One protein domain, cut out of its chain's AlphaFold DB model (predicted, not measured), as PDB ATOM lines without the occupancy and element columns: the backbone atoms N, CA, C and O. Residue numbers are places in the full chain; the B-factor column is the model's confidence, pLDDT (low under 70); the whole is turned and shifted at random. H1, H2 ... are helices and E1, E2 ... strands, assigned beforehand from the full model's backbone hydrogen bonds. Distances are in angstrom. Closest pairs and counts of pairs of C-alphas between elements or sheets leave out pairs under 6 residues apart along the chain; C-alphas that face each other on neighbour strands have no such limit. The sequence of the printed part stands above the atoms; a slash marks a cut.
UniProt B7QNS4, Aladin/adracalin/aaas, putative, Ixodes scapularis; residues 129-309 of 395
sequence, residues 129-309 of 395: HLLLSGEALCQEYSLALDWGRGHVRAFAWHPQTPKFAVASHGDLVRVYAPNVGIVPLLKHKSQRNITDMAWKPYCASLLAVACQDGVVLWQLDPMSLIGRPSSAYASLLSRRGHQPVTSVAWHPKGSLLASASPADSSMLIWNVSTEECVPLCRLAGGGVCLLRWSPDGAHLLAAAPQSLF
ATOM      1  N   HIS A 129     -26.429 -41.711  15.091       70.62
ATOM      2  CA  HIS A 129     -27.144 -40.899  14.109       70.62
ATOM      3  C   HIS A 129     -26.273 -40.480  12.919       70.62
ATOM      4  O   HIS A 129     -26.801 -40.250  11.839       70.62
ATOM      5  N   LEU A 130     -24.941 -40.453  13.052       74.38
ATOM      6  CA  LEU A 130     -24.035 -40.155  11.931       74.38
ATOM      7  C   LEU A 130     -24.015 -41.250  10.853       74.38
ATOM      8  O   LEU A 130     -23.522 -41.007   9.754       74.38
ATOM      9  N   LEU A 131     -24.538 -42.445  11.148       73.75
ATOM     10  CA  LEU A 131     -24.673 -43.540  10.180       73.75
ATOM     11  C   LEU A 131     -25.915 -43.396   9.290       73.75
ATOM     12  O   LEU A 131     -26.066 -44.132   8.315       73.75
ATOM     13  N   LEU A 132     -26.822 -42.480   9.631       76.56
ATOM     14  CA  LEU A 132     -28.054 -42.260   8.889       76.56
ATOM     15  C   LEU A 132     -27.781 -41.540   7.566       76.56
ATOM     16  O   LEU A 132     -26.849 -40.744   7.431       76.56
ATOM     17  N   SER A 133     -28.630 -41.797   6.569       84.06
ATOM     18  CA  SER A 133     -28.603 -41.032   5.322       84.06
ATOM     19  C   SER A 133     -28.968 -39.566   5.589       84.06
ATOM     20  O   SER A 133     -29.675 -39.253   6.545       84.06
ATOM     21  N   GLY A 134     -28.537 -38.647   4.717       80.88
ATOM     22  CA  GLY A 134     -28.861 -37.222   4.873       80.88
ATOM     23  C   GLY A 134     -30.369 -36.936   4.932       80.88
ATOM     24  O   GLY A 134     -30.788 -36.036   5.647       80.88
ATOM     25  N   GLU A 135     -31.189 -37.734   4.243       85.31
ATOM     26  CA  GLU A 135     -32.652 -37.644   4.313       85.31
ATOM     27  C   GLU A 135     -33.201 -38.128   5.661       85.31
ATOM     28  O   GLU A 135     -34.048 -37.459   6.247       85.31
ATOM     29  N   ALA A 136     -32.691 -39.248   6.183       82.06
ATOM     30  CA  ALA A 136     -33.080 -39.756   7.495       82.06
ATOM     31  C   ALA A 136     -32.674 -38.785   8.619       82.06
ATOM     32  O   ALA A 136     -33.463 -38.538   9.527       82.06
ATOM     33  N   LEU A 137     -31.498 -38.157   8.503       83.50
ATOM     34  CA  LEU A 137     -31.064 -37.072   9.387       83.50
ATOM     35  C   LEU A 137     -32.009 -35.864   9.323       83.50
ATOM     36  O   LEU A 137     -32.376 -35.322  10.365       83.50
ATOM     37  N   CYS A 138     -32.430 -35.444   8.123       85.06
ATOM     38  CA  CYS A 138     -33.436 -34.391   7.982       85.06
ATOM     39  C   CYS A 138     -34.758 -34.793   8.643       85.06
ATOM     40  O   CYS A 138     -35.344 -33.984   9.352       85.06
ATOM     41  N   GLN A 139     -35.222 -36.028   8.457       83.44
ATOM     42  CA  GLN A 139     -36.472 -36.497   9.050       83.44
ATOM     43  C   GLN A 139     -36.418 -36.500  10.582       83.44
ATOM     44  O   GLN A 139     -37.337 -35.983  11.217       83.44
ATOM     45  N   GLU A 140     -35.352 -37.045  11.169       80.00
ATOM     46  CA  GLU A 140     -35.201 -37.178  12.623       80.00
ATOM     47  C   GLU A 140     -35.033 -35.823  13.323       80.00
ATOM     48  O   GLU A 140     -35.650 -35.580  14.360       80.00
ATOM     49  N   TYR A 141     -34.239 -34.920  12.737       81.44
ATOM     50  CA  TYR A 141     -33.869 -33.642  13.357       81.44
ATOM     51  C   TYR A 141     -34.604 -32.422  12.791       81.44
ATOM     52  O   TYR A 141     -34.285 -31.289  13.154       81.44
ATOM     53  N   SER A 142     -35.582 -32.623  11.906       82.56
ATOM     54  CA  SER A 142     -36.455 -31.542  11.442       82.56
ATOM     55  C   SER A 142     -37.298 -30.966  12.581       82.56
ATOM     56  O   SER A 142     -37.606 -31.627  13.571       82.56
ATOM     57  N   LEU A 143     -37.737 -29.719  12.409       76.00
ATOM     58  CA  LEU A 143     -38.712 -29.087  13.299       76.00
ATOM     59  C   LEU A 143     -40.149 -29.573  13.046       76.00
ATOM     60  O   LEU A 143     -40.991 -29.519  13.941       76.00
ATOM     61  N   ALA A 144     -40.443 -30.068  11.840       74.75
ATOM     62  CA  ALA A 144     -41.762 -30.582  11.489       74.75
ATOM     63  C   ALA A 144     -42.011 -31.972  12.104       74.75
ATOM     64  O   ALA A 144     -41.146 -32.850  12.081       74.75
ATOM     65  N   LEU A 145     -43.216 -32.189  12.641       67.69
ATOM     66  CA  LEU A 145     -43.620 -33.467  13.247       67.69
ATOM     67  C   LEU A 145     -43.687 -34.592  12.200       67.69
ATOM     68  O   LEU A 145     -43.056 -35.628  12.388       67.69
ATOM     69  N   ASP A 146     -44.338 -34.332  11.062       74.12
ATOM     70  CA  ASP A 146     -44.544 -35.299   9.975       74.12
ATOM     71  C   ASP A 146     -43.658 -35.026   8.750       74.12
ATOM     72  O   ASP A 146     -44.105 -35.168   7.616       74.12
ATOM     73  N   TRP A 147     -42.398 -34.621   8.924       83.44
ATOM     74  CA  TRP A 147     -41.549 -34.174   7.805       83.44
ATOM     75  C   TRP A 147     -41.498 -35.142   6.601       83.44
ATOM     76  O   TRP A 147     -41.518 -34.715   5.442       83.44
ATOM     77  N   GLY A 148     -41.487 -36.454   6.867       74.12
ATOM     78  CA  GLY A 148     -41.427 -37.492   5.834       74.12
ATOM     79  C   GLY A 148     -42.732 -37.721   5.057       74.12
ATOM     80  O   GLY A 148     -42.675 -38.159   3.912       74.12
ATOM     81  N   ARG A 149     -43.905 -37.429   5.635       72.75
ATOM     82  CA  ARG A 149     -45.226 -37.715   5.020       72.75
ATOM     83  C   ARG A 149     -46.079 -36.468   4.777       72.75
ATOM     84  O   ARG A 149     -46.986 -36.494   3.952       72.75
ATOM     85  N   GLY A 150     -45.800 -35.390   5.499       72.12
ATOM     86  CA  GLY A 150     -46.534 -34.140   5.457       72.12
ATOM     87  C   GLY A 150     -46.302 -33.377   4.160       72.12
ATOM     88  O   GLY A 150     -45.210 -33.373   3.590       72.12
ATOM     89  N   HIS A 151     -47.341 -32.682   3.698       77.94
ATOM     90  CA  HIS A 151     -47.268 -31.864   2.486       77.94
ATOM     91  C   HIS A 151     -46.449 -30.581   2.671       77.94
ATOM     92  O   HIS A 151     -45.893 -30.079   1.693       77.94
ATOM     93  N   VAL A 152     -46.369 -30.065   3.902       85.31
ATOM     94  CA  VAL A 152     -45.611 -28.864   4.279       85.31
ATOM     95  C   VAL A 152     -44.442 -29.276   5.167       85.31
ATOM     96  O   VAL A 152     -44.647 -29.908   6.199       85.31
ATOM     97  N   ARG A 153     -43.221 -28.914   4.763       84.00
ATOM     98  CA  ARG A 153     -41.971 -29.243   5.469       84.00
ATOM     99  C   ARG A 153     -41.497 -28.130   6.394       84.00
ATOM    100  O   ARG A 153     -40.982 -28.408   7.467       84.00
ATOM    101  N   ALA A 154     -41.673 -26.882   5.976       87.06
ATOM    102  CA  ALA A 154     -41.274 -25.707   6.738       87.06
ATOM    103  C   ALA A 154     -42.181 -24.524   6.394       87.06
ATOM    104  O   ALA A 154     -42.770 -24.454   5.310       87.06
ATOM    105  N   PHE A 155     -42.271 -23.576   7.316       91.62
ATOM    106  CA  PHE A 155     -43.127 -22.408   7.196       91.62
ATOM    107  C   PHE A 155     -42.461 -21.217   7.886       91.62
ATOM    108  O   PHE A 155     -41.996 -21.352   9.013       91.62
ATOM    109  N   ALA A 156     -42.427 -20.056   7.229       90.88
ATOM    110  CA  ALA A 156     -41.771 -18.869   7.773       90.88
ATOM    111  C   ALA A 156     -42.527 -17.583   7.428       90.88
ATOM    112  O   ALA A 156     -42.655 -17.220   6.253       90.88
ATOM    113  N   TRP A 157     -42.967 -16.854   8.454       89.56
ATOM    114  CA  TRP A 157     -43.463 -15.486   8.307       89.56
ATOM    115  C   TRP A 157     -42.312 -14.508   8.129       89.56
ATOM    116  O   TRP A 157     -41.274 -14.616   8.783       89.56
ATOM    117  N   HIS A 158     -42.510 -13.518   7.268       88.69
ATOM    118  CA  HIS A 158     -41.612 -12.380   7.226       88.69
ATOM    119  C   HIS A 158     -41.859 -11.480   8.449       88.69
ATOM    120  O   HIS A 158     -43.012 -11.160   8.737       88.69
ATOM    121  N   PRO A 159     -40.812 -11.008   9.146       83.75
ATOM    122  CA  PRO A 159     -40.967 -10.305  10.423       83.75
ATOM    123  C   PRO A 159     -41.660  -8.936  10.320       83.75
ATOM    124  O   PRO A 159     -42.212  -8.456  11.300       83.75
ATOM    125  N   GLN A 160     -41.616  -8.278   9.157       80.81
ATOM    126  CA  GLN A 160     -42.062  -6.876   9.008       80.81
ATOM    127  C   GLN A 160     -43.132  -6.648   7.939       80.81
ATOM    128  O   GLN A 160     -43.760  -5.592   7.891       80.81
ATOM    129  N   THR A 161     -43.330  -7.617   7.050       83.25
ATOM    130  CA  THR A 161     -44.244  -7.482   5.910       83.25
ATOM    131  C   THR A 161     -45.231  -8.629   5.981       83.25
ATOM    132  O   THR A 161     -44.809  -9.723   6.351       83.25
ATOM    133  N   PRO A 162     -46.496  -8.433   5.589       84.81
ATOM    134  CA  PRO A 162     -47.530  -9.464   5.656       84.81
ATOM    135  C   PRO A 162     -47.336 -10.535   4.569       84.81
ATOM    136  O   PRO A 162     -48.199 -10.746   3.733       84.81
ATOM    137  N   LYS A 163     -46.186 -11.205   4.535       85.56
ATOM    138  CA  LYS A 163     -45.882 -12.277   3.588       85.56
ATOM    139  C   LYS A 163     -45.285 -13.466   4.316       85.56
ATOM    140  O   LYS A 163     -44.631 -13.304   5.346       85.56
ATOM    141  N   PHE A 164     -45.462 -14.647   3.754       89.44
ATOM    142  CA  PHE A 164     -44.934 -15.876   4.324       89.44
ATOM    143  C   PHE A 164     -44.457 -16.826   3.237       89.44
ATOM    144  O   PHE A 164     -44.943 -16.804   2.109       89.44
ATOM    145  N   ALA A 165     -43.487 -17.656   3.592       90.50
ATOM    146  CA  ALA A 165     -42.974 -18.726   2.758       90.50
ATOM    147  C   ALA A 165     -43.492 -20.069   3.274       90.50
ATOM    148  O   ALA A 165     -43.487 -20.322   4.479       90.50
ATOM    149  N   VAL A 166     -43.893 -20.942   2.354       90.94
ATOM    150  CA  VAL A 166     -44.311 -22.317   2.635       90.94
ATOM    151  C   VAL A 166     -43.456 -23.262   1.806       90.94
ATOM    152  O   VAL A 166     -43.487 -23.202   0.575       90.94
ATOM    153  N   ALA A 167     -42.711 -24.141   2.470       91.12
ATOM    154  CA  ALA A 167     -41.951 -25.201   1.828       91.12
ATOM    155  C   ALA A 167     -42.805 -26.462   1.750       91.12
ATOM    156  O   ALA A 167     -43.325 -26.943   2.755       91.12
ATOM    157  N   SER A 168     -42.936 -27.006   0.548       89.44
ATOM    158  CA  SER A 168     -43.638 -28.265   0.304       89.44
ATOM    159  C   SER A 168     -42.705 -29.477   0.342       89.44
ATOM    160  O   SER A 168     -41.494 -29.335   0.189       89.44
ATOM    161  N   HIS A 169     -43.285 -30.675   0.442       82.94
ATOM    162  CA  HIS A 169     -42.560 -31.944   0.320       82.94
ATOM    163  C   HIS A 169     -41.751 -32.078  -0.984       82.94
ATOM    164  O   HIS A 169     -40.682 -32.669  -0.986       82.94
ATOM    165  N   GLY A 170     -42.216 -31.487  -2.093       83.38
ATOM    166  CA  GLY A 170     -41.522 -31.529  -3.390       83.38
ATOM    167  C   GLY A 170     -40.372 -30.524  -3.538       83.38
ATOM    168  O   GLY A 170     -40.068 -30.125  -4.660       83.38
ATOM    169  N   ASP A 171     -39.815 -30.045  -2.422       87.31
ATOM    170  CA  ASP A 171     -38.738 -29.049  -2.341       87.31
ATOM    171  C   ASP A 171     -39.009 -27.734  -3.082       87.31
ATOM    172  O   ASP A 171     -38.108 -26.997  -3.487       87.31
ATOM    173  N   LEU A 172     -40.286 -27.407  -3.247       89.50
ATOM    174  CA  LEU A 172     -40.734 -26.115  -3.741       89.50
ATOM    175  C   LEU A 172     -41.051 -25.200  -2.565       89.50
ATOM    176  O   LEU A 172     -41.757 -25.619  -1.644       89.50
ATOM    177  N   VAL A 173     -40.617 -23.943  -2.647       91.44
ATOM    178  CA  VAL A 173     -41.028 -22.893  -1.709       91.44
ATOM    179  C   VAL A 173     -41.975 -21.944  -2.425       91.44
ATOM    180  O   VAL A 173     -41.651 -21.417  -3.487       91.44
ATOM    181  N   ARG A 174     -43.162 -21.733  -1.862       89.19
ATOM    182  CA  ARG A 174     -44.125 -20.733  -2.334       89.19
ATOM    183  C   ARG A 174     -44.116 -19.542  -1.399       89.19
ATOM    184  O   ARG A 174     -44.133 -19.733  -0.187       89.19
ATOM    185  N   VAL A 175     -44.121 -18.337  -1.954       89.44
ATOM    186  CA  VAL A 175     -44.185 -17.099  -1.172       89.44
ATOM    187  C   VAL A 175     -45.542 -16.446  -1.381       89.44
ATOM    188  O   VAL A 175     -45.913 -16.116  -2.497       89.44
ATOM    189  N   TYR A 176     -46.292 -16.257  -0.308       86.00
ATOM    190  CA  TYR A 176     -47.611 -15.636  -0.337       86.00
ATOM    191  C   TYR A 176     -47.512 -14.226   0.228       86.00
ATOM    192  O   TYR A 176     -46.912 -14.032   1.282       86.00
ATOM    193  N   ALA A 177     -48.101 -13.253  -0.460       84.12
ATOM    194  CA  ALA A 177     -48.177 -11.855  -0.047       84.12
ATOM    195  C   ALA A 177     -49.543 -11.276  -0.462       84.12
ATOM    196  O   ALA A 177     -50.132 -11.762  -1.434       84.12
ATOM    197  N   PRO A 178     -50.073 -10.263   0.243       79.25
ATOM    198  CA  PRO A 178     -51.332  -9.630  -0.115       79.25
ATOM    199  C   PRO A 178     -51.203  -8.927  -1.462       79.25
ATOM    200  O   PRO A 178     -50.159  -8.363  -1.781       79.25
ATOM    201  N   ASN A 179     -52.296  -8.922  -2.225       72.19
ATOM    202  CA  ASN A 179     -52.425  -8.211  -3.501       72.19
ATOM    203  C   ASN A 179     -51.480  -8.691  -4.620       72.19
ATOM    204  O   ASN A 179     -51.326  -8.001  -5.625       72.19
ATOM    205  N   VAL A 180     -50.881  -9.878  -4.487       70.81
ATOM    206  CA  VAL A 180     -50.091 -10.501  -5.555       70.81
ATOM    207  C   VAL A 180     -50.942 -11.559  -6.256       70.81
ATOM    208  O   VAL A 180     -51.318 -12.561  -5.654       70.81
ATOM    209  N   GLY A 181     -51.249 -11.347  -7.541       68.75
ATOM    210  CA  GLY A 181     -52.055 -12.283  -8.338       68.75
ATOM    211  C   GLY A 181     -51.325 -13.575  -8.729       68.75
ATOM    212  O   GLY A 181     -51.965 -14.577  -9.035       68.75
ATOM    213  N   ILE A 182     -49.988 -13.573  -8.703       79.88
ATOM    214  CA  ILE A 182     -49.151 -14.725  -9.060       79.88
ATOM    215  C   ILE A 182     -48.256 -15.074  -7.876       79.88
ATOM    216  O   ILE A 182     -47.373 -14.303  -7.522       79.88
ATOM    217  N   VAL A 183     -48.448 -16.255  -7.286       83.69
ATOM    218  CA  VAL A 183     -47.640 -16.746  -6.158       83.69
ATOM    219  C   VAL A 183     -46.236 -17.129  -6.654       83.69
ATOM    220  O   VAL A 183     -46.129 -18.088  -7.428       83.69
ATOM    221  N   PRO A 184     -45.157 -16.445  -6.221       84.81
ATOM    222  CA  PRO A 184     -43.803 -16.804  -6.615       84.81
ATOM    223  C   PRO A 184     -43.418 -18.201  -6.124       84.81
ATOM    224  O   PRO A 184     -43.615 -18.551  -4.955       84.81
ATOM    225  N   LEU A 185     -42.844 -18.992  -7.029       87.81
ATOM    226  CA  LEU A 185     -42.392 -20.357  -6.790       87.81
ATOM    227  C   LEU A 185     -40.867 -20.437  -6.888       87.81
ATOM    228  O   LEU A 185     -40.304 -20.320  -7.977       87.81
ATOM    229  N   LEU A 186     -40.212 -20.690  -5.759       89.94
ATOM    230  CA  LEU A 186     -38.762 -20.792  -5.650       89.94
ATOM    231  C   LEU A 186     -38.332 -22.247  -5.814       89.94
ATOM    232  O   LEU A 186     -38.777 -23.131  -5.071       89.94
ATOM    233  N   LYS A 187     -37.450 -22.490  -6.784       89.75
ATOM    234  CA  LYS A 187     -36.874 -23.805  -7.060       89.75
ATOM    235  C   LYS A 187     -35.411 -23.655  -7.451       89.75
ATOM    236  O   LYS A 187     -35.089 -22.937  -8.392       89.75
ATOM    237  N   HIS A 188     -34.536 -24.373  -6.757       90.62
ATOM    238  CA  HIS A 188     -33.106 -24.407  -7.046       90.62
ATOM    239  C   HIS A 188     -32.606 -25.856  -7.043       90.62
ATOM    240  O   HIS A 188     -33.135 -26.691  -6.316       90.62
ATOM    241  N   LYS A 189     -31.577 -26.165  -7.842       88.56
ATOM    242  CA  LYS A 189     -31.029 -27.531  -7.978       88.56
ATOM    243  C   LYS A 189     -30.515 -28.122  -6.657       88.56
ATOM    244  O   LYS A 189     -30.576 -29.328  -6.469       88.56
ATOM    245  N   SER A 190     -30.020 -27.265  -5.764       87.44
ATOM    246  CA  SER A 190     -29.460 -27.637  -4.454       87.44
ATOM    247  C   SER A 190     -30.463 -27.493  -3.305       87.44
ATOM    248  O   SER A 190     -30.111 -27.703  -2.151       87.44
ATOM    249  N   GLN A 191     -31.705 -27.099  -3.601       90.69
ATOM    250  CA  GLN A 191     -32.777 -27.033  -2.614       90.69
ATOM    251  C   GLN A 191     -33.419 -28.417  -2.541       90.69
ATOM    252  O   GLN A 191     -34.385 -28.681  -3.245       90.69
ATOM    253  N   ARG A 192     -32.808 -29.318  -1.767       90.19
ATOM    254  CA  ARG A 192     -33.287 -30.687  -1.546       90.19
ATOM    255  C   ARG A 192     -33.528 -30.922  -0.068       90.19
ATOM    256  O   ARG A 192     -32.699 -30.507   0.744       90.19
ATOM    257  N   ASN A 193     -34.611 -31.617   0.263       90.06
ATOM    258  CA  ASN A 193     -34.956 -31.975   1.634       90.06
ATOM    259  C   ASN A 193     -34.961 -30.765   2.576       90.06
ATOM    260  O   ASN A 193     -34.203 -30.714   3.543       90.06
ATOM    261  N   ILE A 194     -35.818 -29.785   2.268       92.81
ATOM    262  CA  ILE A 194     -35.948 -28.549   3.054       92.81
ATOM    263  C   ILE A 194     -36.375 -28.875   4.489       92.81
ATOM    264  O   ILE A 194     -37.395 -29.537   4.684       92.81
ATOM    265  N   THR A 195     -35.648 -28.381   5.488       90.81
ATOM    266  CA  THR A 195     -35.957 -28.621   6.911       90.81
ATOM    267  C   THR A 195     -36.470 -27.385   7.635       90.81
ATOM    268  O   THR A 195     -37.314 -27.510   8.518       90.81
ATOM    269  N   ASP A 196     -35.970 -26.204   7.273       92.81
ATOM    270  CA  ASP A 196     -36.221 -24.952   7.986       92.81
ATOM    271  C   ASP A 196     -36.090 -23.747   7.039       92.81
ATOM    272  O   ASP A 196     -35.465 -23.827   5.977       92.81
ATOM    273  N   MET A 197     -36.706 -22.622   7.399       94.88
ATOM    274  CA  MET A 197     -36.684 -21.387   6.619       94.88
ATOM    275  C   MET A 197     -36.705 -20.164   7.528       94.88
ATOM    276  O   MET A 197     -37.484 -20.096   8.473       94.88
ATOM    277  N   ALA A 198     -35.930 -19.139   7.179       94.31
ATOM    278  CA  ALA A 198     -35.900 -17.894   7.935       94.31
ATOM    279  C   ALA A 198     -35.746 -16.677   7.018       94.31
ATOM    280  O   ALA A 198     -34.824 -16.591   6.203       94.31
ATOM    281  N   TRP A 199     -36.638 -15.699   7.168       93.44
ATOM    282  CA  TRP A 199     -36.524 -14.404   6.494       93.44
ATOM    283  C   TRP A 199     -35.501 -13.519   7.195       93.44
ATOM    284  O   TRP A 199     -35.456 -13.482   8.426       93.44
ATOM    285  N   LYS A 200     -34.718 -12.766   6.420       93.12
ATOM    286  CA  LYS A 200     -33.785 -11.783   6.970       93.12
ATOM    287  C   LYS A 200     -34.561 -10.603   7.583       93.12
ATOM    288  O   LYS A 200     -35.322  -9.946   6.871       93.12
ATOM    289  N   PRO A 201     -34.361 -10.272   8.870       88.00
ATOM    290  CA  PRO A 201     -34.942  -9.077   9.475       88.00
ATOM    291  C   PRO A 201     -34.460  -7.793   8.790       88.00
ATOM    292  O   PRO A 201     -33.334  -7.736   8.296       88.00
ATOM    293  N   TYR A 202     -35.305  -6.758   8.767       85.62
ATOM    294  CA  TYR A 202     -35.019  -5.460   8.127       85.62
ATOM    295  C   TYR A 202     -34.705  -5.529   6.623       85.62
ATOM    296  O   TYR A 202     -34.249  -4.551   6.037       85.62
ATOM    297  N   CYS A 203     -34.960  -6.668   5.976       85.00
ATOM    298  CA  CYS A 203     -34.736  -6.860   4.554       85.00
ATOM    299  C   CYS A 203     -35.954  -7.534   3.935       85.00
ATOM    300  O   CYS A 203     -36.194  -8.718   4.137       85.00
ATOM    301  N   ALA A 204     -36.702  -6.782   3.128       79.62
ATOM    302  CA  ALA A 204     -37.924  -7.276   2.508       79.62
ATOM    303  C   ALA A 204     -37.687  -8.333   1.422       79.62
ATOM    304  O   ALA A 204     -38.666  -8.835   0.884       79.62
ATOM    305  N   SER A 205     -36.450  -8.667   1.057       87.06
ATOM    306  CA  SER A 205     -36.175  -9.509  -0.110       87.06
ATOM    307  C   SER A 205     -35.511 -10.841   0.201       87.06
ATOM    308  O   SER A 205     -35.696 -11.783  -0.560       87.06
ATOM    309  N   LEU A 206     -34.785 -10.979   1.308       92.12
ATOM    310  CA  LEU A 206     -33.924 -12.145   1.494       92.12
ATOM    311  C   LEU A 206     -34.573 -13.244   2.350       92.12
ATOM    312  O   LEU A 206     -34.944 -13.017   3.504       92.12
ATOM    313  N   LEU A 207     -34.651 -14.453   1.796       93.88
ATOM    314  CA  LEU A 207     -35.099 -15.671   2.472       93.88
ATOM    315  C   LEU A 207     -33.957 -16.686   2.524       93.88
ATOM    316  O   LEU A 207     -33.384 -17.017   1.493       93.88
ATOM    317  N   ALA A 208     -33.658 -17.217   3.705       95.50
ATOM    318  CA  ALA A 208     -32.767 -18.358   3.873       95.50
ATOM    319  C   ALA A 208     -33.584 -19.650   3.962       95.50
ATOM    320  O   ALA A 208     -34.568 -19.713   4.699       95.50
ATOM    321  N   VAL A 209     -33.166 -20.676   3.227       95.50
ATOM    322  CA  VAL A 209     -33.804 -21.995   3.176       95.50
ATOM    323  C   VAL A 209     -32.764 -23.051   3.541       95.50
ATOM    324  O   VAL A 209     -31.791 -23.246   2.811       95.50
ATOM    325  N   ALA A 210     -32.955 -23.731   4.670       94.81
ATOM    326  CA  ALA A 210     -32.109 -24.836   5.104       94.81
ATOM    327  C   ALA A 210     -32.431 -26.099   4.304       94.81
ATOM    328  O   ALA A 210     -33.592 -26.502   4.208       94.81
ATOM    329  N   CYS A 211     -31.404 -26.700   3.714       94.06
ATOM    330  CA  CYS A 211     -31.501 -27.864   2.843       94.06
ATOM    331  C   CYS A 211     -30.424 -28.894   3.205       94.06
ATOM    332  O   CYS A 211     -29.431 -28.600   3.877       94.06
ATOM    333  N   GLN A 212     -30.554 -30.100   2.655       91.75
ATOM    334  CA  GLN A 212     -29.547 -31.148   2.811       91.75
ATOM    335  C   GLN A 212     -28.166 -30.735   2.269       91.75
ATOM    336  O   GLN A 212     -27.150 -31.055   2.878       91.75
ATOM    337  N   ASP A 213     -28.110 -29.998   1.156       88.88
ATOM    338  CA  ASP A 213     -26.843 -29.597   0.525       88.88
ATOM    339  C   ASP A 213     -26.238 -28.302   1.128       88.88
ATOM    340  O   ASP A 213     -25.132 -27.890   0.757       88.88
ATOM    341  N   GLY A 214     -26.927 -27.639   2.060       92.25
ATOM    342  CA  GLY A 214     -26.500 -26.361   2.636       92.25
ATOM    343  C   GLY A 214     -27.663 -25.397   2.843       92.25
ATOM    344  O   GLY A 214     -28.818 -25.806   2.930       92.25
ATOM    345  N   VAL A 215     -27.368 -24.099   2.888       95.62
ATOM    346  CA  VAL A 215     -28.389 -23.050   2.985       95.62
ATOM    347  C   VAL A 215     -28.519 -22.335   1.648       95.62
ATOM    348  O   VAL A 215     -27.553 -21.767   1.147       95.62
ATOM    349  N   VAL A 216     -29.716 -22.342   1.070       95.31
ATOM    350  CA  VAL A 216     -30.024 -21.576  -0.140       95.31
ATOM    351  C   VAL A 216     -30.587 -20.222   0.272       95.31
ATOM    352  O   VAL A 216     -31.601 -20.148   0.964       95.31
ATOM    353  N   LEU A 217     -29.935 -19.146  -0.148       94.75
ATOM    354  CA  LEU A 217     -30.414 -17.783   0.014       94.75
ATOM    355  C   LEU A 217     -31.144 -17.348  -1.248       94.75
ATOM    356  O   LEU A 217     -30.577 -17.401  -2.332       94.75
ATOM    357  N   TRP A 218     -32.376 -16.885  -1.100       93.25
ATOM    358  CA  TRP A 218     -33.193 -16.343  -2.175       93.25
ATOM    359  C   TRP A 218     -33.360 -14.842  -2.007       93.25
ATOM    360  O   TRP A 218     -33.896 -14.393  -0.995       93.25
ATOM    361  N   GLN A 219     -32.954 -14.079  -3.017       90.19
ATOM    362  CA  GLN A 219     -33.209 -12.648  -3.109       90.19
ATOM    363  C   GLN A 219     -34.469 -12.406  -3.946       90.19
ATOM    364  O   GLN A 219     -34.507 -12.634  -5.150       90.19
ATOM    365  N   LEU A 220     -35.535 -11.970  -3.289       84.69
ATOM    366  CA  LEU A 220     -36.864 -11.808  -3.862       84.69
ATOM    367  C   LEU A 220     -37.231 -10.339  -3.886       84.69
ATOM    368  O   LEU A 220     -37.477  -9.753  -2.836       84.69
ATOM    369  N   ASP A 221     -37.330  -9.742  -5.064       73.44
ATOM    370  CA  ASP A 221     -37.826  -8.375  -5.121       73.44
ATOM    371  C   ASP A 221     -39.304  -8.328  -4.705       73.44
ATOM    372  O   ASP A 221     -40.137  -9.004  -5.316       73.44
ATOM    373  N   PRO A 222     -39.665  -7.529  -3.681       58.12
ATOM    374  CA  PRO A 222     -41.028  -7.472  -3.152       58.12
ATOM    375  C   PRO A 222     -42.048  -6.929  -4.163       58.12
ATOM    376  O   PRO A 222     -43.243  -7.128  -3.982       58.12
ATOM    377  N   MET A 223     -41.575  -6.274  -5.226       58.84
ATOM    378  CA  MET A 223     -42.382  -5.722  -6.318       58.84
ATOM    379  C   MET A 223     -42.346  -6.589  -7.586       58.84
ATOM    380  O   MET A 223     -42.930  -6.218  -8.603       58.84
ATOM    381  N   SER A 224     -41.632  -7.716  -7.564       64.38
ATOM    382  CA  SER A 224     -41.474  -8.554  -8.748       64.38
ATOM    383  C   SER A 224     -42.785  -9.256  -9.093       64.38
ATOM    384  O   SER A 224     -43.313 -10.043  -8.310       64.38
ATOM    385  N   LEU A 225     -43.286  -9.013 -10.305       58.91
ATOM    386  CA  LEU A 225     -44.446  -9.703 -10.885       58.91
ATOM    387  C   LEU A 225     -44.083 -11.098 -11.438       58.91
ATOM    388  O   LEU A 225     -44.870 -11.725 -12.148       58.91
ATOM    389  N   ILE A 226     -42.871 -11.584 -11.157       66.50
ATOM    390  CA  ILE A 226     -42.349 -12.830 -11.713       66.50
ATOM    391  C   ILE A 226     -42.814 -14.011 -10.853       66.50
ATOM    392  O   ILE A 226     -42.367 -14.204  -9.725       66.50
ATOM    393  N   GLY A 227     -43.656 -14.873 -11.428       65.88
ATOM    394  CA  GLY A 227     -44.151 -16.080 -10.752       65.88
ATOM    395  C   GLY A 227     -43.107 -17.175 -10.506       65.88
ATOM    396  O   GLY A 227     -43.329 -18.066  -9.691       65.88
ATOM    397  N   ARG A 228     -41.963 -17.146 -11.199       74.56
ATOM    398  CA  ARG A 228     -40.842 -18.084 -11.006       74.56
ATOM    399  C   ARG A 228     -39.514 -17.330 -11.078       74.56
ATOM    400  O   ARG A 228     -39.012 -17.131 -12.186       74.56
ATOM    401  N   PRO A 229     -38.954 -16.870  -9.947       76.56
ATOM    402  CA  PRO A 229     -37.655 -16.214  -9.956       76.56
ATOM    403  C   PRO A 229     -36.575 -17.160 -10.489       76.56
ATOM    404  O   PRO A 229     -36.566 -18.357 -10.198       76.56
ATOM    405  N   SER A 230     -35.672 -16.606 -11.299       78.56
ATOM    406  CA  SER A 230     -34.529 -17.339 -11.848       78.56
ATOM    407  C   SER A 230     -33.622 -17.855 -10.731       78.56
ATOM    408  O   SER A 230     -33.458 -17.197  -9.704       78.56
ATOM    409  N   SER A 231     -32.945 -18.980 -10.969       78.88
ATOM    410  CA  SER A 231     -31.883 -19.474 -10.084       78.88
ATOM    411  C   SER A 231     -30.727 -18.482  -9.917       78.88
ATOM    412  O   SER A 231     -29.944 -18.641  -8.995       78.88
ATOM    413  N   ALA A 232     -30.620 -17.464 -10.778       79.94
ATOM    414  CA  ALA A 232     -29.662 -16.365 -10.631       79.94
ATOM    415  C   ALA A 232     -29.889 -15.519  -9.363       79.94
ATOM    416  O   ALA A 232     -28.956 -14.895  -8.873       79.94
ATOM    417  N   TYR A 233     -31.109 -15.523  -8.818       84.62
ATOM    418  CA  TYR A 233     -31.446 -14.857  -7.556       84.62
ATOM    419  C   TYR A 233     -31.257 -15.764  -6.333       84.62
ATOM    420  O   TYR A 233     -31.667 -15.404  -5.228       84.62
ATOM    421  N   ALA A 234     -30.682 -16.953  -6.536       90.00
ATOM    422  CA  ALA A 234     -30.371 -17.900  -5.483       90.00
ATOM    423  C   ALA A 234     -28.852 -18.051  -5.333       90.00
ATOM    424  O   ALA A 234     -28.155 -18.335  -6.306       90.00
ATOM    425  N   SER A 235     -28.343 -17.924  -4.110       91.12
ATOM    426  CA  SER A 235     -26.961 -18.271  -3.765       91.12
ATOM    427  C   SER A 235     -26.936 -19.432  -2.770       91.12
ATOM    428  O   SER A 235     -27.848 -19.602  -1.963       91.12
ATOM    429  N   LEU A 236     -25.918 -20.290  -2.865       92.88
ATOM    430  CA  LEU A 236     -25.764 -21.454  -1.994       92.88
ATOM    431  C   LEU A 236     -24.620 -21.211  -1.012       92.88
ATOM    432  O   LEU A 236     -23.465 -21.118  -1.416       92.88
ATOM    433  N   LEU A 237     -24.945 -21.201   0.275       91.88
ATOM    434  CA  LEU A 237     -23.978 -21.255   1.360       91.88
ATOM    435  C   LEU A 237     -23.758 -22.718   1.744       91.88
ATOM    436  O   LEU A 237     -24.675 -23.403   2.198       91.88
ATOM    437  N   SER A 238     -22.544 -23.220   1.533       91.31
ATOM    438  CA  SER A 238     -22.207 -24.612   1.825       91.31
ATOM    439  C   SER A 238     -20.770 -24.741   2.310       91.31
ATOM    440  O   SER A 238     -19.868 -24.055   1.829       91.31
ATOM    441  N   ARG A 239     -20.551 -25.638   3.274       87.31
ATOM    442  CA  ARG A 239     -19.235 -25.969   3.823       87.31
ATOM    443  C   ARG A 239     -19.126 -27.481   3.962       87.31
ATOM    444  O   ARG A 239     -20.062 -28.144   4.402       87.31
ATOM    445  N   ARG A 240     -17.969 -28.035   3.587       81.69
ATOM    446  CA  ARG A 240     -17.722 -29.482   3.655       81.69
ATOM    447  C   ARG A 240     -17.877 -29.982   5.092       81.69
ATOM    448  O   ARG A 240     -17.299 -29.395   6.000       81.69
ATOM    449  N   GLY A 241     -18.634 -31.064   5.262       77.44
ATOM    450  CA  GLY A 241     -18.935 -31.658   6.567       77.44
ATOM    451  C   GLY A 241     -20.127 -31.036   7.304       77.44
ATOM    452  O   GLY A 241     -20.587 -31.632   8.266       77.44
ATOM    453  N   HIS A 242     -20.672 -29.901   6.842       85.75
ATOM    454  CA  HIS A 242     -21.821 -29.225   7.462       85.75
ATOM    455  C   HIS A 242     -23.122 -29.488   6.686       85.75
ATOM    456  O   HIS A 242     -23.773 -28.569   6.185       85.75
ATOM    457  N   GLN A 243     -23.449 -30.769   6.514       87.19
ATOM    458  CA  GLN A 243     -24.599 -31.259   5.753       87.19
ATOM    459  C   GLN A 243     -25.153 -32.523   6.435       87.19
ATOM    460  O   GLN A 243     -24.355 -33.395   6.781       87.19
ATOM    461  N   PRO A 244     -26.480 -32.669   6.604       90.75
ATOM    462  CA  PRO A 244     -27.543 -31.736   6.216       90.75
ATOM    463  C   PRO A 244     -27.647 -30.525   7.147       90.75
ATOM    464  O   PRO A 244     -27.309 -30.632   8.324       90.75
ATOM    465  N   VAL A 245     -28.131 -29.384   6.649       93.44
ATOM    466  CA  VAL A 245     -28.469 -28.242   7.513       93.44
ATOM    467  C   VAL A 245     -29.902 -28.414   7.986       93.44
ATOM    468  O   VAL A 245     -30.804 -28.464   7.159       93.44
ATOM    469  N   THR A 246     -30.111 -28.501   9.299       90.62
ATOM    470  CA  THR A 246     -31.439 -28.761   9.880       90.62
ATOM    471  C   THR A 246     -32.115 -27.507  10.403       90.62
ATOM    472  O   THR A 246     -33.340 -27.440  10.374       90.62
ATOM    473  N   SER A 247     -31.340 -26.510  10.835       90.81
ATOM    474  CA  SER A 247     -31.861 -25.269  11.408       90.81
ATOM    475  C   SER A 247     -31.067 -24.056  10.936       90.81
ATOM    476  O   SER A 247     -29.835 -24.107  10.816       90.81
ATOM    477  N   VAL A 248     -31.786 -22.964  10.675       94.62
ATOM    478  CA  VAL A 248     -31.220 -21.666  10.295       94.62
ATOM    479  C   VAL A 248     -31.860 -20.544  11.100       94.62
ATOM    480  O   VAL A 248     -33.073 -20.479  11.251       94.62
ATOM    481  N   ALA A 249     -31.046 -19.612  11.589       91.69
ATOM    482  CA  ALA A 249     -31.544 -18.484  12.367       91.69
ATOM    483  C   ALA A 249     -30.803 -17.198  12.005       91.69
ATOM    484  O   ALA A 249     -29.584 -17.091  12.175       91.69
ATOM    485  N   TRP A 250     -31.545 -16.196  11.536       93.69
ATOM    486  CA  TRP A 250     -31.006 -14.852  11.362       93.69
ATOM    487  C   TRP A 250     -30.801 -14.182  12.712       93.69
ATOM    488  O   TRP A 250     -31.662 -14.245  13.592       93.69
ATOM    489  N   HIS A 251     -29.678 -13.486  12.844       90.19
ATOM    490  CA  HIS A 251     -29.470 -12.542  13.927       90.19
ATOM    491  C   HIS A 251     -30.588 -11.481  13.891       90.19
ATOM    492  O   HIS A 251     -30.953 -11.051  12.793       90.19
ATOM    493  N   PRO A 252     -31.113 -10.999  15.035       84.12
ATOM    494  CA  PRO A 252     -32.226 -10.047  15.062       84.12
ATOM    495  C   PRO A 252     -31.964  -8.782  14.242       84.12
ATOM    496  O   PRO A 252     -32.856  -8.302  13.556       84.12
ATOM    497  N   LYS A 253     -30.714  -8.293  14.225       83.75
ATOM    498  CA  LYS A 253     -30.273  -7.152  13.394       83.75
ATOM    499  C   LYS A 253     -30.100  -7.470  11.895       83.75
ATOM    500  O   LYS A 253     -29.779  -6.578  11.121       83.75
ATOM    501  N   GLY A 254     -30.245  -8.728  11.477       85.44
ATOM    502  CA  GLY A 254     -30.083  -9.184  10.090       85.44
ATOM    503  C   GLY A 254     -28.642  -9.223   9.561       85.44
ATOM    504  O   GLY A 254     -28.440  -9.493   8.380       85.44
ATOM    505  N   SER A 255     -27.632  -8.958  10.391       85.06
ATOM    506  CA  SER A 255     -26.220  -8.926   9.979       85.06
ATOM    507  C   SER A 255     -25.631 -10.311   9.708       85.06
ATOM    508  O   SER A 255     -24.834 -10.475   8.788       85.06
ATOM    509  N   LEU A 256     -26.023 -11.303  10.506       90.75
ATOM    510  CA  LEU A 256     -25.452 -12.646  10.495       90.75
ATOM    511  C   LEU A 256     -26.554 -13.691  10.349       90.75
ATOM    512  O   LEU A 256     -27.665 -13.514  10.853       90.75
ATOM    513  N   LEU A 257     -26.224 -14.797   9.695       93.19
ATOM    514  CA  LEU A 257     -27.062 -15.983   9.602       93.19
ATOM    515  C   LEU A 257     -26.341 -17.141  10.283       93.19
ATOM    516  O   LEU A 257     -25.198 -17.428   9.956       93.19
ATOM    517  N   ALA A 258     -26.997 -17.813  11.219       91.62
ATOM    518  CA  ALA A 258     -26.462 -19.008  11.852       91.62
ATOM    519  C   ALA A 258     -27.063 -20.258  11.196       91.62
ATOM    520  O   ALA A 258     -28.266 -20.285  10.930       91.62
ATOM    521  N   SER A 259     -26.246 -21.285  10.949       92.44
ATOM    522  CA  SER A 259     -26.691 -22.598  10.472       92.44
ATOM    523  C   SER A 259     -26.161 -23.728  11.349       92.44
ATOM    524  O   SER A 259     -25.052 -23.657  11.890       92.44
ATOM    525  N   ALA A 260     -26.968 -24.776  11.476       89.81
ATOM    526  CA  ALA A 260     -26.665 -25.949  12.282       89.81
ATOM    527  C   ALA A 260     -26.872 -27.244  11.497       89.81
ATOM    528  O   ALA A 260     -27.799 -27.360  10.693       89.81
ATOM    529  N   SER A 261     -26.005 -28.217  11.776       89.31
ATOM    530  CA  SER A 261     -26.051 -29.555  11.203       89.31
ATOM    531  C   SER A 261     -25.866 -30.612  12.297       89.31
ATOM    532  O   SER A 261     -24.917 -30.510  13.082       89.31
ATOM    533  N   PRO A 262     -26.697 -31.669  12.344       82.62
ATOM    534  CA  PRO A 262     -26.526 -32.771  13.289       82.62
ATOM    535  C   PRO A 262     -25.269 -33.605  12.994       82.62
ATOM    536  O   PRO A 262     -24.832 -34.371  13.850       82.62
ATOM    537  N   ALA A 263     -24.676 -33.439  11.806       79.31
ATOM    538  CA  ALA A 263     -23.432 -34.088  11.407       79.31
ATOM    539  C   ALA A 263     -22.173 -33.265  11.741       79.31
ATOM    540  O   ALA A 263     -21.071 -33.812  11.731       79.31
ATOM    541  N   ASP A 264     -22.317 -31.976  12.074       80.12
ATOM    542  CA  ASP A 264     -21.197 -31.089  12.396       80.12
ATOM    543  C   ASP A 264     -21.260 -30.613  13.850       80.12
ATOM    544  O   ASP A 264     -22.219 -29.993  14.304       80.12
ATOM    545  N   SER A 265     -20.188 -30.874  14.593       74.56
ATOM    546  CA  SER A 265     -19.994 -30.351  15.954       74.56
ATOM    547  C   SER A 265     -19.908 -28.820  16.029       74.56
ATOM    548  O   SER A 265     -20.107 -28.237  17.098       74.56
ATOM    549  N   SER A 266     -19.606 -28.164  14.908       79.31
ATOM    550  CA  SER A 266     -19.573 -26.710  14.791       79.31
ATOM    551  C   SER A 266     -20.908 -26.174  14.285       79.31
ATOM    552  O   SER A 266     -21.507 -26.718  13.359       79.31
ATOM    553  N   MET A 267     -21.341 -25.040  14.831       86.00
ATOM    554  CA  MET A 267     -22.332 -24.192  14.159       86.00
ATOM    555  C   MET A 267     -21.601 -23.214  13.238       86.00
ATOM    556  O   MET A 267     -20.486 -22.791  13.550       86.00
ATOM    557  N   LEU A 268     -22.203 -22.849  12.109       88.94
ATOM    558  CA  LEU A 268     -21.600 -21.886  11.187       88.94
ATOM    559  C   LEU A 268     -22.309 -20.551  11.289       88.94
ATOM    560  O   LEU A 268     -23.536 -20.487  11.240       88.94
ATOM    561  N   ILE A 269     -21.521 -19.488  11.395       91.12
ATOM    562  CA  ILE A 269     -21.992 -18.114  11.317       91.12
ATOM    563  C   ILE A 269     -21.575 -17.554   9.965       91.12
ATOM    564  O   ILE A 269     -20.391 -17.489   9.639       91.12
ATOM    565  N   TRP A 270     -22.567 -17.161   9.185       91.44
ATOM    566  CA  TRP A 270     -22.422 -16.612   7.851       91.44
ATOM    567  C   TRP A 270     -22.629 -15.108   7.903       91.44
ATOM    568  O   TRP A 270     -23.685 -14.625   8.324       91.44
ATOM    569  N   ASN A 271     -21.643 -14.362   7.426       89.06
ATOM    570  CA  ASN A 271     -21.836 -12.976   7.055       89.06
ATOM    571  C   ASN A 271     -22.238 -12.940   5.581       89.06
ATOM    572  O   ASN A 271     -21.415 -13.100   4.687       89.06
ATOM    573  N   VAL A 272     -23.530 -12.752   5.326       84.69
ATOM    574  CA  VAL A 272     -24.072 -12.827   3.963       84.69
ATOM    575  C   VAL A 272     -23.599 -11.668   3.081       84.69
ATOM    576  O   VAL A 272     -23.522 -11.831   1.871       84.69
ATOM    577  N   SER A 273     -23.257 -10.512   3.659       82.75
ATOM    578  CA  SER A 273     -22.728  -9.380   2.886       82.75
ATOM    579  C   SER A 273     -21.265  -9.537   2.481       82.75
ATOM    580  O   SER A 273     -20.893  -9.047   1.422       82.75
ATOM    581  N   THR A 274     -20.441 -10.181   3.313       82.12
ATOM    582  CA  THR A 274     -19.010 -10.392   3.024       82.12
ATOM    583  C   THR A 274     -18.712 -11.789   2.482       82.12
ATOM    584  O   THR A 274     -17.568 -12.079   2.156       82.12
ATOM    585  N   GLU A 275     -19.729 -12.652   2.391       80.50
ATOM    586  CA  GLU A 275     -19.621 -14.075   2.032       80.50
ATOM    587  C   GLU A 275     -18.676 -14.875   2.951       80.50
ATOM    588  O   GLU A 275     -18.210 -15.965   2.613       80.50
ATOM    589  N   GLU A 276     -18.414 -14.365   4.156       83.94
ATOM    590  CA  GLU A 276     -17.534 -15.012   5.123       83.94
ATOM    591  C   GLU A 276     -18.290 -16.038   5.971       83.94
ATOM    592  O   GLU A 276     -19.439 -15.840   6.376       83.94
ATOM    593  N   CYS A 277     -17.607 -17.136   6.285       88.19
ATOM    594  CA  CYS A 277     -18.119 -18.210   7.126       88.19
ATOM    595  C   CYS A 277     -17.161 -18.456   8.290       88.19
ATOM    596  O   CYS A 277     -16.005 -18.834   8.082       88.19
ATOM    597  N   VAL A 278     -17.656 -18.289   9.514       85.25
ATOM    598  CA  VAL A 278     -16.898 -18.548  10.737       85.25
ATOM    599  C   VAL A 278     -17.516 -19.737  11.473       85.25
ATOM    600  O   VAL A 278     -18.678 -19.669  11.881       85.25
ATOM    601  N   PRO A 279     -16.771 -20.840  11.664       78.75
ATOM    602  CA  PRO A 279     -17.228 -21.944  12.491       78.75
ATOM    603  C   PRO A 279     -17.055 -21.625  13.977       78.75
ATOM    604  O   PRO A 279     -15.959 -21.290  14.425       78.75
ATOM    605  N   LEU A 280     -18.121 -21.799  14.752       76.75
ATOM    606  CA  LEU A 280     -18.088 -21.764  16.210       76.75
ATOM    607  C   LEU A 280     -18.168 -23.199  16.735       76.75
ATOM    608  O   LEU A 280     -19.208 -23.857  16.659       76.75
ATOM    609  N   CYS A 281     -17.035 -23.692  17.228       65.88
ATOM    610  CA  CYS A 281     -16.890 -25.064  17.703       65.88
ATOM    611  C   CYS A 281     -17.404 -25.195  19.143       65.88
ATOM    612  O   CYS A 281     -17.110 -24.345  19.987       65.88
ATOM    613  N   ARG A 282     -18.138 -26.271  19.450       61.41
ATOM    614  CA  ARG A 282     -18.495 -26.618  20.830       61.41
ATOM    615  C   ARG A 282     -17.654 -27.776  21.344       61.41
ATOM    616  O   ARG A 282     -17.381 -28.738  20.638       61.41
ATOM    617  N   LEU A 283     -17.290 -27.681  22.622       48.34
ATOM    618  CA  LEU A 283     -16.520 -28.698  23.347       48.34
ATOM    619  C   LEU A 283     -17.273 -30.038  23.469       48.34
ATOM    620  O   LEU A 283     -16.641 -31.081  23.605       48.34
ATOM    621  N   ALA A 284     -18.608 -30.014  23.399       51.06
ATOM    622  CA  ALA A 284     -19.452 -31.203  23.359       51.06
ATOM    623  C   ALA A 284     -19.700 -31.607  21.893       51.06
ATOM    624  O   ALA A 284     -20.382 -30.889  21.164       51.06
ATOM    625  N   GLY A 285     -19.115 -32.728  21.456       54.50
ATOM    626  CA  GLY A 285     -19.282 -33.265  20.098       54.50
ATOM    627  C   GLY A 285     -20.715 -33.726  19.782       54.50
ATOM    628  O   GLY A 285     -21.607 -33.628  20.616       54.50
ATOM    629  N   GLY A 286     -20.954 -34.274  18.588       61.81
ATOM    630  CA  GLY A 286     -22.229 -34.943  18.268       61.81
ATOM    631  C   GLY A 286     -23.279 -34.128  17.515       61.81
ATOM    632  O   GLY A 286     -24.412 -34.587  17.410       61.81
ATOM    633  N   GLY A 287     -22.917 -32.967  16.968       69.00
ATOM    634  CA  GLY A 287     -23.802 -32.197  16.093       69.00
ATOM    635  C   GLY A 287     -24.549 -31.056  16.780       69.00
ATOM    636  O   GLY A 287     -24.696 -31.029  18.002       69.00
ATOM    637  N   VAL A 288     -25.078 -30.125  15.990       70.00
ATOM    638  CA  VAL A 288     -26.042 -29.110  16.439       70.00
ATOM    639  C   VAL A 288     -27.309 -29.262  15.614       70.00
ATOM    640  O   VAL A 288     -27.249 -29.218  14.394       70.00
ATOM    641  N   CYS A 289     -28.462 -29.439  16.252       72.00
ATOM    642  CA  CYS A 289     -29.722 -29.638  15.531       72.00
ATOM    643  C   CYS A 289     -30.589 -28.375  15.473       72.00
ATOM    644  O   CYS A 289     -31.288 -28.186  14.479       72.00
ATOM    645  N   LEU A 290     -30.518 -27.501  16.487       78.69
ATOM    646  CA  LEU A 290     -31.380 -26.320  16.618       78.69
ATOM    647  C   LEU A 290     -30.595 -25.079  17.026       78.69
ATOM    648  O   LEU A 290     -29.709 -25.166  17.879       78.69
ATOM    649  N   LEU A 291     -30.971 -23.930  16.463       84.19
ATOM    650  CA  LEU A 291     -30.389 -22.621  16.758       84.19
ATOM    651  C   LEU A 291     -31.473 -21.574  17.023       84.19
ATOM    652  O   LEU A 291     -32.428 -21.458  16.259       84.19
ATOM    653  N   ARG A 292     -31.293 -20.746  18.059       81.88
ATOM    654  CA  ARG A 292     -32.121 -19.550  18.281       81.88
ATOM    655  C   ARG A 292     -31.287 -18.414  18.857       81.88
ATOM    656  O   ARG A 292     -30.684 -18.552  19.918       81.88
ATOM    657  N   TRP A 293     -31.282 -17.279  18.168       81.19
ATOM    658  CA  TRP A 293     -30.730 -16.037  18.702       81.19
ATOM    659  C   TRP A 293     -31.591 -15.495  19.838       81.19
ATOM    660  O   TRP A 293     -32.815 -15.563  19.765       81.19
ATOM    661  N   SER A 294     -30.971 -14.913  20.857       76.56
ATOM    662  CA  SER A 294     -31.672 -14.065  21.818       76.56
ATOM    663  C   SER A 294     -32.248 -12.822  21.113       76.56
ATOM    664  O   SER A 294     -31.708 -12.400  20.087       76.56
ATOM    665  N   PRO A 295     -33.349 -12.223  21.608       72.38
ATOM    666  CA  PRO A 295     -33.952 -11.035  20.991       72.38
ATOM    667  C   PRO A 295     -33.001  -9.831  20.890       72.38
ATOM    668  O   PRO A 295     -33.060  -9.081  19.918       72.38
ATOM    669  N   ASP A 296     -32.093  -9.682  21.857       72.81
ATOM    670  CA  ASP A 296     -31.046  -8.651  21.876       72.81
ATOM    671  C   ASP A 296     -29.887  -8.932  20.891       72.81
ATOM    672  O   ASP A 296     -29.113  -8.031  20.557       72.81
ATOM    673  N   GLY A 297     -29.787 -10.168  20.386       74.12
ATOM    674  CA  GLY A 297     -28.725 -10.640  19.504       74.12
ATOM    675  C   GLY A 297     -27.391 -10.942  20.199       74.12
ATOM    676  O   GLY A 297     -26.436 -11.329  19.531       74.12
ATOM    677  N   ALA A 298     -27.299 -10.794  21.523       73.44
ATOM    678  CA  ALA A 298     -26.052 -10.998  22.260       73.44
ATOM    679  C   ALA A 298     -25.671 -12.482  22.404       73.44
ATOM    680  O   ALA A 298     -24.494 -12.822  22.537       73.44
ATOM    681  N   HIS A 299     -26.659 -13.376  22.365       74.06
ATOM    682  CA  HIS A 299     -26.481 -14.795  22.636       74.06
ATOM    683  C   HIS A 299     -27.122 -15.663  21.552       74.06
ATOM    684  O   HIS A 299     -28.164 -15.342  20.980       74.06
ATOM    685  N   LEU A 300     -26.502 -16.811  21.289       76.75
ATOM    686  CA  LEU A 300     -27.021 -17.836  20.391       76.75
ATOM    687  C   LEU A 300     -27.185 -19.129  21.181       76.75
ATOM    688  O   LEU A 300     -26.203 -19.754  21.583       76.75
ATOM    689  N   LEU A 301     -28.435 -19.531  21.407       76.81
ATOM    690  CA  LEU A 301     -28.726 -20.851  21.939       76.81
ATOM    691  C   LEU A 301     -28.594 -21.876  20.829       76.81
ATOM    692  O   LEU A 301     -29.083 -21.688  19.715       76.81
ATOM    693  N   ALA A 302     -27.960 -22.986  21.173       75.38
ATOM    694  CA  ALA A 302     -27.749 -24.085  20.264       75.38
ATOM    695  C   ALA A 302     -28.043 -25.399  20.994       75.38
ATOM    696  O   ALA A 302     -27.476 -25.653  22.058       75.38
ATOM    697  N   ALA A 303     -28.881 -26.264  20.433       73.69
ATOM    698  CA  ALA A 303     -29.169 -27.586  20.999       73.69
ATOM    699  C   ALA A 303     -28.386 -28.669  20.246       73.69
ATOM    700  O   ALA A 303     -28.189 -28.560  19.035       73.69
ATOM    701  N   ALA A 304     -27.888 -29.674  20.967       70.81
ATOM    702  CA  ALA A 304     -27.137 -30.792  20.402       70.81
ATOM    703  C   ALA A 304     -27.941 -32.100  20.537       70.81
ATOM    704  O   ALA A 304     -28.634 -32.258  21.543       70.81
ATOM    705  N   PRO A 305     -27.814 -33.056  19.598       59.97
ATOM    706  CA  PRO A 305     -28.491 -34.358  19.641       59.97
ATOM    707  C   PRO A 305     -28.107 -35.300  20.797       59.97
ATOM    708  O   PRO A 305     -28.608 -36.421  20.846       59.97
ATOM    709  N   GLN A 306     -27.176 -34.925  21.686       58.50
ATOM    710  CA  GLN A 306     -26.575 -35.876  22.627       58.50
ATOM    711  C   GLN A 306     -27.598 -36.526  23.573       58.50
ATOM    712  O   GLN A 306     -28.429 -35.856  24.182       58.50
ATOM    713  N   SER A 307     -27.451 -37.840  23.778       42.62
ATOM    714  CA  SER A 307     -28.301 -38.645  24.668       42.62
ATOM    715  C   SER A 307     -27.887 -38.603  26.143       42.62
ATOM    716  O   SER A 307     -28.412 -39.382  26.939       42.62
ATOM    717  N   LEU A 308     -26.910 -37.771  26.525       39.47
ATOM    718  CA  LEU A 308     -26.202 -37.977  27.792       39.47
ATOM    719  C   LEU A 308     -27.016 -37.604  29.038       39.47
ATOM    720  O   LEU A 308     -26.619 -37.964  30.139       39.47
ATOM    721  N   PHE A 309     -28.179 -36.968  28.872       33.94
ATOM    722  CA  PHE A 309     -29.212 -36.915  29.903       33.94
ATOM    723  C   PHE A 309     -30.571 -36.614  29.249       33.94
ATOM    724  O   PHE A 309     -30.940 -35.461  29.035       33.94
TER     725      PHE A 309
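AT A GLANCE: This is residues 129 to 309 of the 395 residues of the protein "Aladin/adracalin/aaas, putative" of Ixodes scapularis (UniProt B7QNS4). Four small antiparallel sheets stand like blades in part of a propeller, with E4-E5-E6-E7 and E8-E9-E10-E11 face to face in the middle, E1-E2-E3 and E12-E13 at the ends. Regular structure is little, mostly strand: 71 of 181 printed residues, H1 then E1 to E13. The whole is compact, radius of gyration of the C-alphas 15.7 A, spanning 51 by 36 by 26 A.

IN THESE COORDINATES: Find C-alpha 196 at (-36.221, -24.952, 7.986), beginning E4, 196 to 199; E5 is 206 to 211, E6 214 to 219 (16.3 A), E7 234 to 237. E8 is 247 to 250, E9 257 to 260, E10 266 to 271, E11 276 to 281. E1 is 152 to 157, E2 164 to 168, E3 173 to 176; E12 is 290 to 293, and E13, 300 to 303, ends at (-29.169, -27.586, 20.999). H1 is 134 to 141.

HOW THE PARTS SIT: E4 to E7, E8 to E11 and E1 to E3 are meanders, each strand the antiparallel neighbour of the one before; N 209 of E5 and O 216 of E6 are 2.8 A apart. In this stack of sheets, face to face in turn, the closest C-alphas of E4 and E8 are Asp 196 and Ser 247, 5.6 A. Every O i to N i+4 pair in H1 is within hydrogen-bond range.

THE WHOLE: The printed part has no cut; links E3 to E4 and E6 to E7 are long. Confidence is under 70 at, among others, residues 281 to 287.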